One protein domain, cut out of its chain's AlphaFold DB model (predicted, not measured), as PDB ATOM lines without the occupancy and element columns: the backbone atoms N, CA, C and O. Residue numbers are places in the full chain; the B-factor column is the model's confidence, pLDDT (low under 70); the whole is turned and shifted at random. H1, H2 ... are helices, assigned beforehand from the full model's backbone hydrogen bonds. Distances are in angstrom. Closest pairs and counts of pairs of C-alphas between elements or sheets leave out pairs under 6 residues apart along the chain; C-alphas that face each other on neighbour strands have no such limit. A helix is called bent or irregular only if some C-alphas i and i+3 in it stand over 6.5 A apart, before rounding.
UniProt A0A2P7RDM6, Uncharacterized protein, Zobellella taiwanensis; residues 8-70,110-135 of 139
ATOM      1  N   SER A   8      22.879 -29.831 -50.450       93.56
ATOM      2  CA  SER A   8      24.094 -30.640 -50.301       93.56
ATOM      3  C   SER A   8      25.019 -30.469 -51.499       93.56
ATOM      4  O   SER A   8      26.211 -30.252 -51.304       93.56
ATOM      5  N   ASP A   9      24.479 -30.498 -52.719       92.31
ATOM      6  CA  ASP A   9      25.271 -30.288 -53.938       92.31
ATOM      7  C   ASP A   9      25.902 -28.888 -53.947       92.31
ATOM      8  O   ASP A   9      27.094 -28.736 -54.221       92.31
ATOM      9  N   LEU A  10      25.112 -27.866 -53.592       93.06
ATOM     10  CA  LEU A  10      25.580 -26.481 -53.500       93.06
ATOM     11  C   LEU A  10      26.684 -26.321 -52.452       93.06
ATOM     12  O   LEU A  10      27.665 -25.621 -52.698       93.06
ATOM     13  N   TYR A  11      26.553 -26.981 -51.301       95.06
ATOM     14  CA  TYR A  11      27.566 -26.914 -50.256       95.06
ATOM     15  C   TYR A  11      28.847 -27.655 -50.623       95.06
ATOM     16  O   TYR A  11      29.924 -27.125 -50.395       95.06
ATOM     17  N   VAL A  12      28.755 -28.835 -51.240       94.50
ATOM     18  CA  VAL A  12      29.937 -29.559 -51.734       94.50
ATOM     19  C   VAL A  12      30.698 -28.709 -52.749       94.50
ATOM     20  O   VAL A  12      31.927 -28.663 -52.727       94.50
ATOM     21  N   TYR A  13      29.976 -28.000 -53.619       94.56
ATOM     22  CA  TYR A  13      30.600 -27.071 -54.552       94.56
ATOM     23  C   TYR A  13      31.241 -25.869 -53.843       94.56
ATOM     24  O   TYR A  13      32.362 -25.489 -54.177       94.56
ATOM     25  N   PHE A  14      30.568 -25.302 -52.837       94.88
ATOM     26  CA  PHE A  14      31.138 -24.259 -51.985       94.88
ATOM     27  C   PHE A  14      32.415 -24.727 -51.272       94.88
ATOM     28  O   PHE A  14      33.411 -24.018 -51.348       94.88
ATOM     29  N   GLU A  15      32.422 -25.907 -50.637       95.31
ATOM     30  CA  GLU A  15      33.605 -26.485 -49.978       95.31
ATOM     31  C   GLU A  15      34.769 -26.609 -50.972       95.31
ATOM     32  O   GLU A  15      35.874 -26.157 -50.690       95.31
ATOM     33  N   ALA A  16      34.507 -27.135 -52.173       95.88
ATOM     34  CA  ALA A  16      35.534 -27.280 -53.200       95.88
ATOM     35  C   ALA A  16      36.137 -25.931 -53.632       95.88
ATOM     36  O   ALA A  16      37.352 -25.829 -53.798       95.88
ATOM     37  N   LEU A  17      35.310 -24.895 -53.806       95.62
ATOM     38  CA  LEU A  17      35.787 -23.541 -54.109       95.62
ATOM     39  C   LEU A  17      36.544 -22.922 -52.932       95.62
ATOM     40  O   LEU A  17      37.568 -22.269 -53.128       95.62
ATOM     41  N   PHE A  18      36.043 -23.123 -51.717       95.06
ATOM     42  CA  PHE A  18      36.653 -22.622 -50.496       95.06
ATOM     43  C   PHE A  18      38.065 -23.183 -50.321       95.06
ATOM     44  O   PHE A  18      39.003 -22.416 -50.121       95.06
ATOM     45  N   ASP A  19      38.228 -24.494 -50.487       94.75
ATOM     46  CA  ASP A  19      39.521 -25.165 -50.374       94.75
ATOM     47  C   ASP A  19      40.496 -24.731 -51.477       94.75
ATOM     48  O   ASP A  19      41.674 -24.508 -51.202       94.75
ATOM     49  N   GLN A  20      40.016 -24.530 -52.711       96.25
ATOM     50  CA  GLN A  20      40.841 -24.008 -53.812       96.25
ATOM     51  C   GLN A  20      41.366 -22.595 -53.540       96.25
ATOM     52  O   GLN A  20      42.496 -22.272 -53.904       96.25
ATOM     53  N   CYS A  21      40.550 -21.751 -52.909       94.12
ATOM     54  CA  CYS A  21      40.895 -20.365 -52.611       94.12
ATOM     55  C   CYS A  21      41.551 -20.183 -51.238       94.12
ATOM     56  O   CYS A  21      41.948 -19.067 -50.918       94.12
ATOM     57  N   ARG A  22      41.667 -21.238 -50.423       92.50
ATOM     58  CA  ARG A  22      42.037 -21.147 -49.003       92.50
ATOM     59  C   ARG A  22      43.357 -20.417 -48.764       92.50
ATOM     60  O   ARG A  22      43.431 -19.571 -47.881       92.50
ATOM     61  N   GLU A  23      44.364 -20.694 -49.588       93.06
ATOM     62  CA  GLU A  23      45.693 -20.067 -49.511       93.06
ATOM     63  C   GLU A  23      45.696 -18.582 -49.919       93.06
ATOM     64  O   GLU A  23      46.649 -17.858 -49.643       93.06
ATOM     65  N   LEU A  24      44.639 -18.111 -50.588       93.69
ATOM     66  CA  LEU A  24      44.474 -16.709 -50.981       93.69
ATOM     67  C   LEU A  24      43.760 -15.882 -49.904       93.69
ATOM     68  O   LEU A  24      43.673 -14.660 -50.035       93.69
ATOM     69  N   LEU A  25      43.212 -16.526 -48.868       94.19
ATOM     70  CA  LEU A  25      42.448 -15.844 -47.831       94.19
ATOM     71  C   LEU A  25      43.375 -15.157 -46.812       94.19
ATOM     72  O   LEU A  25      44.414 -15.712 -46.448       94.19
ATOM     73  N   PRO A  26      43.006 -13.964 -46.303       94.56
ATOM     74  CA  PRO A  26      43.814 -13.254 -45.314       94.56
ATOM     75  C   PRO A  26      44.027 -14.053 -44.025       94.56
ATOM     76  O   PRO A  26      43.094 -14.643 -43.482       94.56
ATOM     77  N   SER A  27      45.241 -14.009 -43.474       93.06
ATOM     78  CA  SER A  27      45.599 -14.708 -42.228       93.06
ATOM     79  C   SER A  27      45.050 -14.049 -40.954       93.06
ATOM     80  O   SER A  27      45.245 -14.566 -39.856       93.06
ATOM     81  N   THR A  28      44.422 -12.879 -41.078       93.62
ATOM     82  CA  THR A  28      43.786 -12.108 -39.995       93.62
ATOM     83  C   THR A  28      42.531 -12.776 -39.450       93.62
ATOM     84  O   THR A  28      42.186 -12.570 -38.286       93.62
ATOM     85  N   THR A  29      41.893 -13.625 -40.254       93.44
ATOM     86  CA  THR A  29      40.710 -14.397 -39.882       93.44
ATOM     87  C   THR A  29      41.030 -15.887 -39.838       93.44
ATOM     88  O   THR A  29      41.806 -16.414 -40.636       93.44
ATOM     89  N   ARG A  30      40.415 -16.601 -38.889       92.94
ATOM     90  CA  ARG A  30      40.449 -18.066 -38.852       92.94
ATOM     91  C   ARG A  30      39.378 -18.623 -39.787       92.94
ATOM     92  O   ARG A  30      38.192 -18.505 -39.501       92.94
ATOM     93  N   TRP A  31      39.813 -19.286 -40.852       93.81
ATOM     94  CA  TRP A  31      38.964 -19.844 -41.912       93.81
ATOM     95  C   TRP A  31      38.590 -21.321 -41.698       93.81
ATOM     96  O   TRP A  31      38.283 -22.046 -42.642       93.81
ATOM     97  N   ASP A  32      38.638 -21.801 -40.457       92.44
ATOM     98  CA  ASP A  32      38.283 -23.184 -40.149       92.44
ATOM     99  C   ASP A  32      36.766 -23.361 -40.138       92.44
ATOM    100  O   ASP A  32      36.053 -22.731 -39.355       92.44
ATOM    101  N   LEU A  33      36.276 -24.245 -41.007       92.69
ATOM    102  CA  LEU A  33      34.866 -24.607 -41.062       92.69
ATOM    103  C   LEU A  33      34.551 -25.633 -39.958       92.69
ATOM    104  O   LEU A  33      35.311 -26.592 -39.796       92.69
ATOM    105  N   PRO A  34      33.444 -25.490 -39.204       93.81
ATOM    106  CA  PRO A  34      33.056 -26.493 -38.219       93.81
ATOM    107  C   PRO A  34      32.739 -27.840 -38.888       93.81
ATOM    108  O   PRO A  34      32.061 -27.902 -39.914       93.81
ATOM    109  N   GLY A  35      33.217 -28.940 -38.296       92.06
ATOM    110  CA  GLY A  35      33.123 -30.276 -38.904       92.06
ATOM    111  C   GLY A  35      31.705 -30.859 -38.989       92.06
ATOM    112  O   GLY A  35      31.475 -31.815 -39.727       92.06
ATOM    113  N   ASP A  36      30.741 -30.297 -38.262       95.31
ATOM    114  CA  ASP A  36      29.349 -30.755 -38.215       95.31
ATOM    115  C   ASP A  36      28.429 -30.048 -39.231       95.31
ATOM    116  O   ASP A  36      27.298 -30.495 -39.452       95.31
ATOM    117  N   ILE A  37      28.899 -28.992 -39.908       96.00
ATOM    118  CA  ILE A  37      28.097 -28.221 -40.876       96.00
ATOM    119  C   ILE A  37      27.584 -29.107 -42.010       96.00
ATOM    120  O   ILE A  37      26.396 -29.080 -42.335       96.00
ATOM    121  N   LYS A  38      28.444 -29.963 -42.570       95.19
ATOM    122  CA  LYS A  38      28.062 -30.881 -43.650       95.19
ATOM    123  C   LYS A  38      26.937 -31.829 -43.240       95.19
ATOM    124  O   LYS A  38      26.017 -32.085 -44.018       95.19
ATOM    125  N   GLN A  39      26.977 -32.331 -42.006       95.69
ATOM    126  CA  GLN A  39      25.930 -33.198 -41.470       95.69
ATOM    127  C   GLN A  39      24.601 -32.444 -41.346       95.69
ATOM    128  O   GLN A  39      23.561 -32.976 -41.740       95.69
ATOM    129  N   LYS A  40      24.629 -31.202 -40.849       96.62
ATOM    130  CA  LYS A  40      23.442 -30.340 -40.747       96.62
ATOM    131  C   LYS A  40      22.855 -30.027 -42.123       96.62
ATOM    132  O   LYS A  40      21.643 -30.131 -42.306       96.62
ATOM    133  N   ILE A  41      23.699 -29.739 -43.113       95.62
ATOM    134  CA  ILE A  41      23.265 -29.501 -44.497       95.62
ATOM    135  C   ILE A  41      22.597 -30.738 -45.083       95.62
ATOM    136  O   ILE A  41      21.511 -30.632 -45.647       95.62
ATOM    137  N   ASN A  42      23.186 -31.917 -44.891       94.69
ATOM    138  CA  ASN A  42      22.590 -33.166 -45.359       94.69
ATOM    139  C   ASN A  42      21.257 -33.477 -44.666       94.69
ATOM    140  O   ASN A  42      20.345 -33.987 -45.313       94.69
ATOM    141  N   LEU A  43      21.108 -33.139 -43.380       94.19
ATOM    142  CA  LEU A  43      19.839 -33.278 -42.664       94.19
ATOM    143  C   LEU A  43      18.741 -32.390 -43.276       94.19
ATOM    144  O   LEU A  43      17.625 -32.859 -43.516       94.19
ATOM    145  N   VAL A  44      19.057 -31.124 -43.562       93.31
ATOM    146  CA  VAL A  44      18.116 -30.179 -44.186       93.31
ATOM    147  C   VAL A  44      17.803 -30.588 -45.626       93.31
ATOM    148  O   VAL A  44      16.633 -30.710 -45.986       93.31
ATOM    149  N   SER A  45      18.831 -30.880 -46.425       91.75
ATOM    150  CA  SER A  45      18.694 -31.299 -47.824       91.75
ATOM    151  C   SER A  45      17.905 -32.605 -47.959       91.75
ATOM    152  O   SER A  45      17.018 -32.715 -48.796       91.75
ATOM    153  N   GLY A  46      18.146 -33.586 -47.083       89.50
ATOM    154  CA  GLY A  46      17.376 -34.831 -47.047       89.50
ATOM    155  C   GLY A  46      15.911 -34.642 -46.637       89.50
ATOM    156  O   GLY A  46      15.056 -35.447 -47.012       89.50
ATOM    157  N   THR A  47      15.602 -33.578 -45.889       88.12
ATOM    158  CA  THR A  47      14.220 -33.234 -45.519       88.12
ATOM    159  C   THR A  47      13.490 -32.550 -46.672       88.12
ATOM    160  O   THR A  47      12.348 -32.912 -46.964       88.12
ATOM    161  N   ASP A  48      14.151 -31.613 -47.357       86.75
ATOM    162  CA  ASP A  48      13.567 -30.837 -48.453       86.75
ATOM    163  C   ASP A  48      14.453 -30.775 -49.717       86.75
ATOM    164  O   ASP A  48      14.923 -29.702 -50.106       86.75
ATOM    165  N   PRO A  49      14.660 -31.904 -50.419       84.38
ATOM    166  CA  PRO A  49      15.613 -31.974 -51.532       84.38
ATOM    167  C   PRO A  49      15.171 -31.183 -52.771       84.38
ATOM    168  O   PRO A  49      15.986 -30.876 -53.637       84.38
ATOM    169  N   LYS A  50      13.870 -30.881 -52.884       83.75
ATOM    170  CA  LYS A  50      13.272 -30.163 -54.023       83.75
ATOM    171  C   LYS A  50      12.809 -28.751 -53.661       83.75
ATOM    172  O   LYS A  50      12.217 -28.080 -54.500       83.75
ATOM    173  N   SER A  51      13.058 -28.300 -52.431       82.31
ATOM    174  CA  SER A  51      12.540 -27.031 -51.910       82.31
ATOM    175  C   SER A  51      11.005 -26.914 -51.993       82.31
ATOM    176  O   SER A  51      10.453 -25.850 -52.276       82.31
ATOM    177  N   THR A  52      10.293 -28.025 -51.798       85.69
ATOM    178  CA  THR A  52       8.822 -28.100 -51.824       85.69
ATOM    179  C   THR A  52       8.226 -28.442 -50.464       85.69
ATOM    180  O   THR A  52       7.067 -28.104 -50.213       85.69
ATOM    181  N   PHE A  53       8.992 -29.079 -49.573       86.06
ATOM    182  CA  PHE A  53       8.520 -29.542 -48.271       86.06
ATOM    183  C   PHE A  53       8.015 -28.381 -47.419       86.06
ATOM    184  O   PHE A  53       6.869 -28.410 -46.978       86.06
ATOM    185  N   PHE A  54       8.829 -27.341 -47.234       84.25
ATOM    186  CA  PHE A  54       8.452 -26.202 -46.391       84.25
ATOM    187  C   PHE A  54       7.536 -25.200 -47.103       84.25
ATOM    188  O   PHE A  54       6.838 -24.434 -46.444       84.25
ATOM    189  N   ARG A  55       7.528 -25.194 -48.443       83.88
ATOM    190  CA  ARG A  55       6.796 -24.195 -49.239       83.88
ATOM    191  C   ARG A  55       5.332 -24.547 -49.465       83.88
ATOM    192  O   ARG A  55       4.498 -23.648 -49.522       83.88
ATOM    193  N   TYR A  56       5.016 -25.830 -49.619       84.38
ATOM    194  CA  TYR A  56       3.672 -26.264 -49.993       84.38
ATOM    195  C   TYR A  56       3.033 -27.123 -48.905       84.38
ATOM    196  O   TYR A  56       3.703 -27.989 -48.341       84.38
ATOM    197  N   PRO A  57       1.718 -26.979 -48.651       76.50
ATOM    198  CA  PRO A  57       0.998 -27.871 -47.742       76.50
ATOM    199  C   PRO A  57       1.132 -29.343 -48.148       76.50
ATOM    200  O   PRO A  57       1.343 -30.198 -47.293       76.50
ATOM    201  N   LYS A  58       1.100 -29.618 -49.459       80.38
ATOM    202  CA  LYS A  58       1.350 -30.936 -50.051       80.38
ATOM    203  C   LYS A  58       2.668 -30.915 -50.820       80.38
ATOM    204  O   LYS A  58       2.807 -30.166 -51.781       80.38
ATOM    205  N   SER A  59       3.631 -31.721 -50.391       68.38
ATOM    206  CA  SER A  59       5.005 -31.770 -50.919       68.38
ATOM    207  C   SER A  59       5.170 -32.695 -52.128       68.38
ATOM    208  O   SER A  59       6.265 -32.804 -52.678       68.38
ATOM    209  N   GLY A  60       4.083 -33.340 -52.566       70.62
ATOM    210  CA  GLY A  60       4.094 -34.331 -53.646       70.62
ATOM    211  C   GLY A  60       4.466 -35.742 -53.178       70.62
ATOM    212  O   GLY A  60       4.507 -36.655 -53.996       70.62
ATOM    213  N   SER A  61       4.704 -35.936 -51.875       78.31
ATOM    214  CA  SER A  61       4.914 -37.237 -51.237       78.31
ATOM    215  C   SER A  61       4.086 -37.326 -49.959       78.31
ATOM    216  O   SER A  61       4.307 -36.574 -49.011       78.31
ATOM    217  N   GLU A  62       3.163 -38.291 -49.897       81.69
ATOM    218  CA  GLU A  62       2.332 -38.512 -48.708       81.69
ATOM    219  C   GLU A  62       3.171 -38.801 -47.459       81.69
ATOM    220  O   GLU A  62       2.824 -38.376 -46.359       81.69
ATOM    221  N   GLN A  63       4.298 -39.501 -47.611       80.25
ATOM    222  CA  GLN A  63       5.201 -39.778 -46.495       80.25
ATOM    223  C   GLN A  63       5.854 -38.505 -45.957       80.25
ATOM    224  O   GLN A  63       6.017 -38.364 -44.748       80.25
ATOM    225  N   GLN A  64       6.232 -37.576 -46.836       79.00
ATOM    226  CA  GLN A  64       6.766 -36.284 -46.418       79.00
ATOM    227  C   GLN A  64       5.672 -35.424 -45.781       79.00
ATOM    228  O   GLN A  64       5.889 -34.848 -44.720       79.00
ATOM    229  N   ASP A  65       4.468 -35.411 -46.345       82.62
ATOM    230  CA  ASP A  65       3.352 -34.655 -45.774       82.62
ATOM    231  C   ASP A  65       2.949 -35.170 -44.385       82.62
ATOM    232  O   ASP A  65       2.674 -34.371 -43.490       82.62
ATOM    233  N   LYS A  66       3.042 -36.485 -44.141       83.44
ATOM    234  CA  LYS A  66       2.878 -37.062 -42.797       83.44
ATOM    235  C   LYS A  66       3.892 -36.528 -41.786       83.44
ATOM    236  O   LYS A  66       3.546 -36.409 -40.623       83.44
ATOM    237  N   LYS A  67       5.112 -36.156 -42.185       83.62
ATOM    238  CA  LYS A  67       6.113 -35.587 -41.258       83.62
ATOM    239  C   LYS A  67       5.803 -34.144 -40.847       83.62
ATOM    240  O   LYS A  67       6.368 -33.656 -39.873       83.62
ATOM    241  N   LYS A  68       4.915 -33.453 -41.567       83.56
ATOM    242  CA  LYS A  68       4.528 -32.065 -41.261       83.56
ATOM    243  C   LYS A  68       3.510 -31.963 -40.131       83.56
ATOM    244  O   LYS A  68       3.425 -30.922 -39.490       83.56
ATOM    245  N   THR A  69       2.719 -33.012 -39.906       84.56
ATOM    246  CA  THR A  69       1.771 -33.042 -38.789       84.56
ATOM    247  C   THR A  69       2.489 -33.388 -37.491       84.56
ATOM    248  O   THR A  69       3.396 -34.214 -37.475       84.56
ATOM    249  N   LYS A  70       2.061 -32.777 -36.387       85.38
ATOM    250  CA  LYS A  70       2.505 -33.149 -35.038       85.38
ATOM    251  C   LYS A  70       1.849 -34.430 -34.525       85.38
ATOM    252  O   LYS A  70       2.323 -35.007 -33.556       85.38
ATOM    253  N   LEU A 110      10.081 -32.049 -36.378       88.12
ATOM    254  CA  LEU A 110      10.947 -31.137 -37.128       88.12
ATOM    255  C   LEU A 110      12.003 -30.440 -36.267       88.12
ATOM    256  O   LEU A 110      12.854 -29.765 -36.836       88.12
ATOM    257  N   GLY A 111      12.019 -30.614 -34.945       90.12
ATOM    258  CA  GLY A 111      12.892 -29.875 -34.029       90.12
ATOM    259  C   GLY A 111      14.374 -30.008 -34.361       90.12
ATOM    260  O   GLY A 111      15.085 -29.008 -34.423       90.12
ATOM    261  N   LYS A 112      14.841 -31.214 -34.713       91.38
ATOM    262  CA  LYS A 112      16.226 -31.422 -35.183       91.38
ATOM    263  C   LYS A 112      16.535 -30.661 -36.475       91.38
ATOM    264  O   LYS A 112      17.622 -30.111 -36.615       91.38
ATOM    265  N   VAL A 113      15.590 -30.633 -37.416       92.81
ATOM    266  CA  VAL A 113      15.754 -29.929 -38.697       92.81
ATOM    267  C   VAL A 113      15.712 -28.418 -38.481       92.81
ATOM    268  O   VAL A 113      16.526 -27.706 -39.054       92.81
ATOM    269  N   GLN A 114      14.821 -27.928 -37.618       92.56
ATOM    270  CA  GLN A 114      14.744 -26.519 -37.235       92.56
ATOM    271  C   GLN A 114      16.024 -26.055 -36.541       92.56
ATOM    272  O   GLN A 114      16.580 -25.038 -36.935       92.56
ATOM    273  N   SER A 115      16.530 -26.819 -35.572       95.62
ATOM    274  CA  SER A 115      17.808 -26.518 -34.918       95.62
ATOM    275  C   SER A 115      18.951 -26.463 -35.931       95.62
ATOM    276  O   SER A 115      19.728 -25.517 -35.919       95.62
ATOM    277  N   ALA A 116      19.020 -27.427 -36.855       96.12
ATOM    278  CA  ALA A 116      20.024 -27.410 -37.914       96.12
ATOM    279  C   ALA A 116      19.876 -26.193 -38.843       96.12
ATOM    280  O   ALA A 116      20.880 -25.620 -39.245       96.12
ATOM    281  N   LEU A 117      18.649 -25.774 -39.170       95.06
ATOM    282  CA  LEU A 117      18.406 -24.567 -39.964       95.06
ATOM    283  C   LEU A 117      18.904 -23.303 -39.252       95.06
ATOM    284  O   LEU A 117      19.551 -22.488 -39.901       95.06
ATOM    285  N   TYR A 118      18.642 -23.149 -37.951       96.50
ATOM    286  CA  TYR A 118      19.151 -22.012 -37.175       96.50
ATOM    287  C   TYR A 118      20.680 -21.979 -37.163       96.50
ATOM    288  O   TYR A 118      21.266 -20.974 -37.558       96.50
ATOM    289  N   ASP A 119      21.315 -23.106 -36.833       96.69
ATOM    290  CA  ASP A 119      22.775 -23.225 -36.824       96.69
ATOM    291  C   ASP A 119      23.390 -22.880 -38.189       96.69
ATOM    292  O   ASP A 119      24.422 -22.217 -38.270       96.69
ATOM    293  N   LEU A 120      22.763 -23.333 -39.281       96.81
ATOM    294  CA  LEU A 120      23.234 -23.055 -40.636       96.81
ATOM    295  C   LEU A 120      23.039 -21.591 -41.029       96.81
ATOM    296  O   LEU A 120      23.922 -21.029 -41.674       96.81
ATOM    297  N   CYS A 121      21.924 -20.966 -40.647       96.56
ATOM    298  CA  CYS A 121      21.707 -19.536 -40.862       96.56
ATOM    299  C   CYS A 121      22.803 -18.709 -40.184       96.56
ATOM    300  O   CYS A 121      23.406 -17.858 -40.838       96.56
ATOM    301  N   ASP A 122      23.102 -19.001 -38.918       97.25
ATOM    302  CA  ASP A 122      24.143 -18.300 -38.163       97.25
ATOM    303  C   ASP A 122      25.530 -18.532 -38.774       97.25
ATOM    304  O   ASP A 122      26.301 -17.588 -38.966       97.25
ATOM    305  N   PHE A 123      25.833 -19.774 -39.162       96.69
ATOM    306  CA  PHE A 123      27.079 -20.125 -39.837       96.69
ATOM    307  C   PHE A 123      27.267 -19.364 -41.158       96.69
ATOM    308  O   PHE A 123      28.302 -18.723 -41.360       96.69
ATOM    309  N   PHE A 124      26.278 -19.399 -42.057       96.50
ATOM    310  CA  PHE A 124      26.381 -18.728 -43.354       96.50
ATOM    311  C   PHE A 124      26.375 -17.206 -43.218       96.50
ATOM    312  O   PHE A 124      27.072 -16.532 -43.976       96.50
ATOM    313  N   TYR A 125      25.653 -16.661 -42.236       96.50
ATOM    314  CA  TYR A 125      25.727 -15.243 -41.901       96.50
ATOM    315  C   TYR A 125      27.143 -14.847 -41.462       96.50
ATOM    316  O   TYR A 125      27.700 -13.880 -41.986       96.50
ATOM    317  N   GLY A 126      27.752 -15.622 -40.559       95.44
ATOM    318  CA  GLY A 126      29.114 -15.391 -40.076       95.44
ATOM    319  C   GLY A 126      30.163 -15.483 -41.186       95.44
ATOM    320  O   GLY A 126      30.990 -14.583 -41.322       95.44
ATOM    321  N   ILE A 127      30.092 -16.517 -42.031       94.94
ATOM    322  CA  ILE A 127      30.984 -16.659 -43.192       94.94
ATOM    323  C   ILE A 127      30.832 -15.493 -44.162       94.94
ATOM    324  O   ILE A 127      31.828 -14.933 -44.619       94.94
ATOM    325  N   HIS A 128      29.595 -15.111 -44.478       94.94
ATOM    326  CA  HIS A 128      29.342 -13.989 -45.370       94.94
ATOM    327  C   HIS A 128      29.925 -12.689 -44.799       94.94
ATOM    328  O   HIS A 128      30.588 -11.944 -45.522       94.94
ATOM    329  N   ALA A 129      29.737 -12.436 -43.501       95.19
ATOM    330  CA  ALA A 129      30.309 -11.278 -42.825       95.19
ATOM    331  C   ALA A 129      31.847 -11.286 -42.859       95.19
ATOM    332  O   ALA A 129      32.443 -10.252 -43.156       95.19
ATOM    333  N   ALA A 130      32.483 -12.439 -42.626       94.81
ATOM    334  CA  ALA A 130      33.936 -12.585 -42.699       94.81
ATOM    335  C   ALA A 130      34.465 -12.278 -44.107       94.81
ATOM    336  O   ALA A 130      35.367 -11.459 -44.254       94.81
ATOM    337  N   PHE A 131      33.857 -12.854 -45.149       94.62
ATOM    338  CA  PHE A 131      34.240 -12.561 -46.532       94.62
ATOM    339  C   PHE A 131      34.089 -11.083 -46.881       94.62
ATOM    340  O   PHE A 131      34.982 -10.501 -47.488       94.62
ATOM    341  N   ARG A 132      32.980 -10.458 -46.489       95.19
ATOM    342  CA  ARG A 132      32.738  -9.031 -46.738       95.19
ATOM    343  C   ARG A 132      33.753  -8.157 -46.009       95.19
ATOM    344  O   ARG A 132      34.311  -7.227 -46.577       95.19
ATOM    345  N   TYR A 133      34.029  -8.452 -44.749       95.38
ATOM    346  CA  TYR A 133      34.998  -7.669 -43.998       95.38
ATOM    347  C   TYR A 133      36.408  -7.795 -44.589       95.38
ATOM    348  O   TYR A 133      37.025  -6.784 -44.914       95.38
ATOM    349  N   GLU A 134      36.874  -9.025 -44.800       95.06
ATOM    350  CA  GLU A 134      38.253  -9.316 -45.202       95.06
ATOM    351  C   GLU A 134      38.534  -9.006 -46.677       95.06
ATOM    352  O   GLU A 134      39.620  -8.546 -47.018       95.06
ATOM    353  N   LEU A 135      37.568  -9.239 -47.571       92.81
ATOM    354  CA  LEU A 135      37.779  -9.077 -49.015       92.81
ATOM    355  C   LEU A 135      37.269  -7.742 -49.554       92.81
ATOM    356  O   LEU A 135      37.724  -7.298 -50.609       92.81
TER     357      LEU A 135
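Overview. This is residues 8 to 70 and 110 to 135 of the 139 residues of an uncharacterized protein of Zobellella taiwanensis (UniProt A0A2P7RDM6). Two long helices, H4 and H1, run along a loose rod with open space between them, and H2 bridges them, packing on the early residues of both. The short H3 sits beyond H2 at one end of the rod and touches no helix, while the long link from H1 to H2 folds back at the other end. The printed part has 89 residues with four named helices, H1, H2, H3 and H4 along the chain, and no named strand; the class is all helix. The whole is loose, with a radius of gyration of the C-alphas of 16.1 A, and spans 49 by 21 by 21 A.

Arrangement. H4, residues 111 to 135, touches H2, residues 37 to 47, with residues 113 to 120 alone. Their closest C-alphas, those of Ala 116 and Lys 40, are 5.3 A apart, and the helices run opposite ways at a steep tilt of 50 degrees. H1, residues 8 to 24, touches H2 with residues 8 to 11 alone; the closest C-alphas, those of Ser 8 and Asn 42, are 5.8 A apart. H1 and H2 are a helical hairpin, opposite ways at a shallow tilt of 21 degrees. H1 and H4 are apart. H3, residues 62 to 68, is apart from H1 and H4, and only just from H2, at 8.1 A between closest C-alphas. Every O i to N i+4 pair is within hydrogen-bond range in H2 and H4, against 11 of 13 in H1 and 1 of 3 in H3, where 3 of 4 O i to N i+3 pairs are within range.

Along the chain. H4 is 35.7 A long and ends at C-alpha 135 (37.779, -9.077, -49.015). H1 is 24.7 A long from C-alpha 8 (24.094, -30.640, -50.301), with a kink of 27 degrees near residue 18; it is irregular, with C-alphas 20 and 23 lying 7.6 A apart. H2 measures 15.5 A and H3 10.1 A.

Size, cuts and confidence. The C-alphas farthest apart, those of Thr 28 and Glu 62, are 49.9 A apart. The links H1 to H2, 12 residues, and H2 to H3, 14 residues, are long. The link H3 to H4 is across the cut: residues 71 to 109 are not printed, and C-alphas 70 and 110 are 8.9 A apart. Mean pLDDT of the printed part is 91.0; residue 59 is under 70.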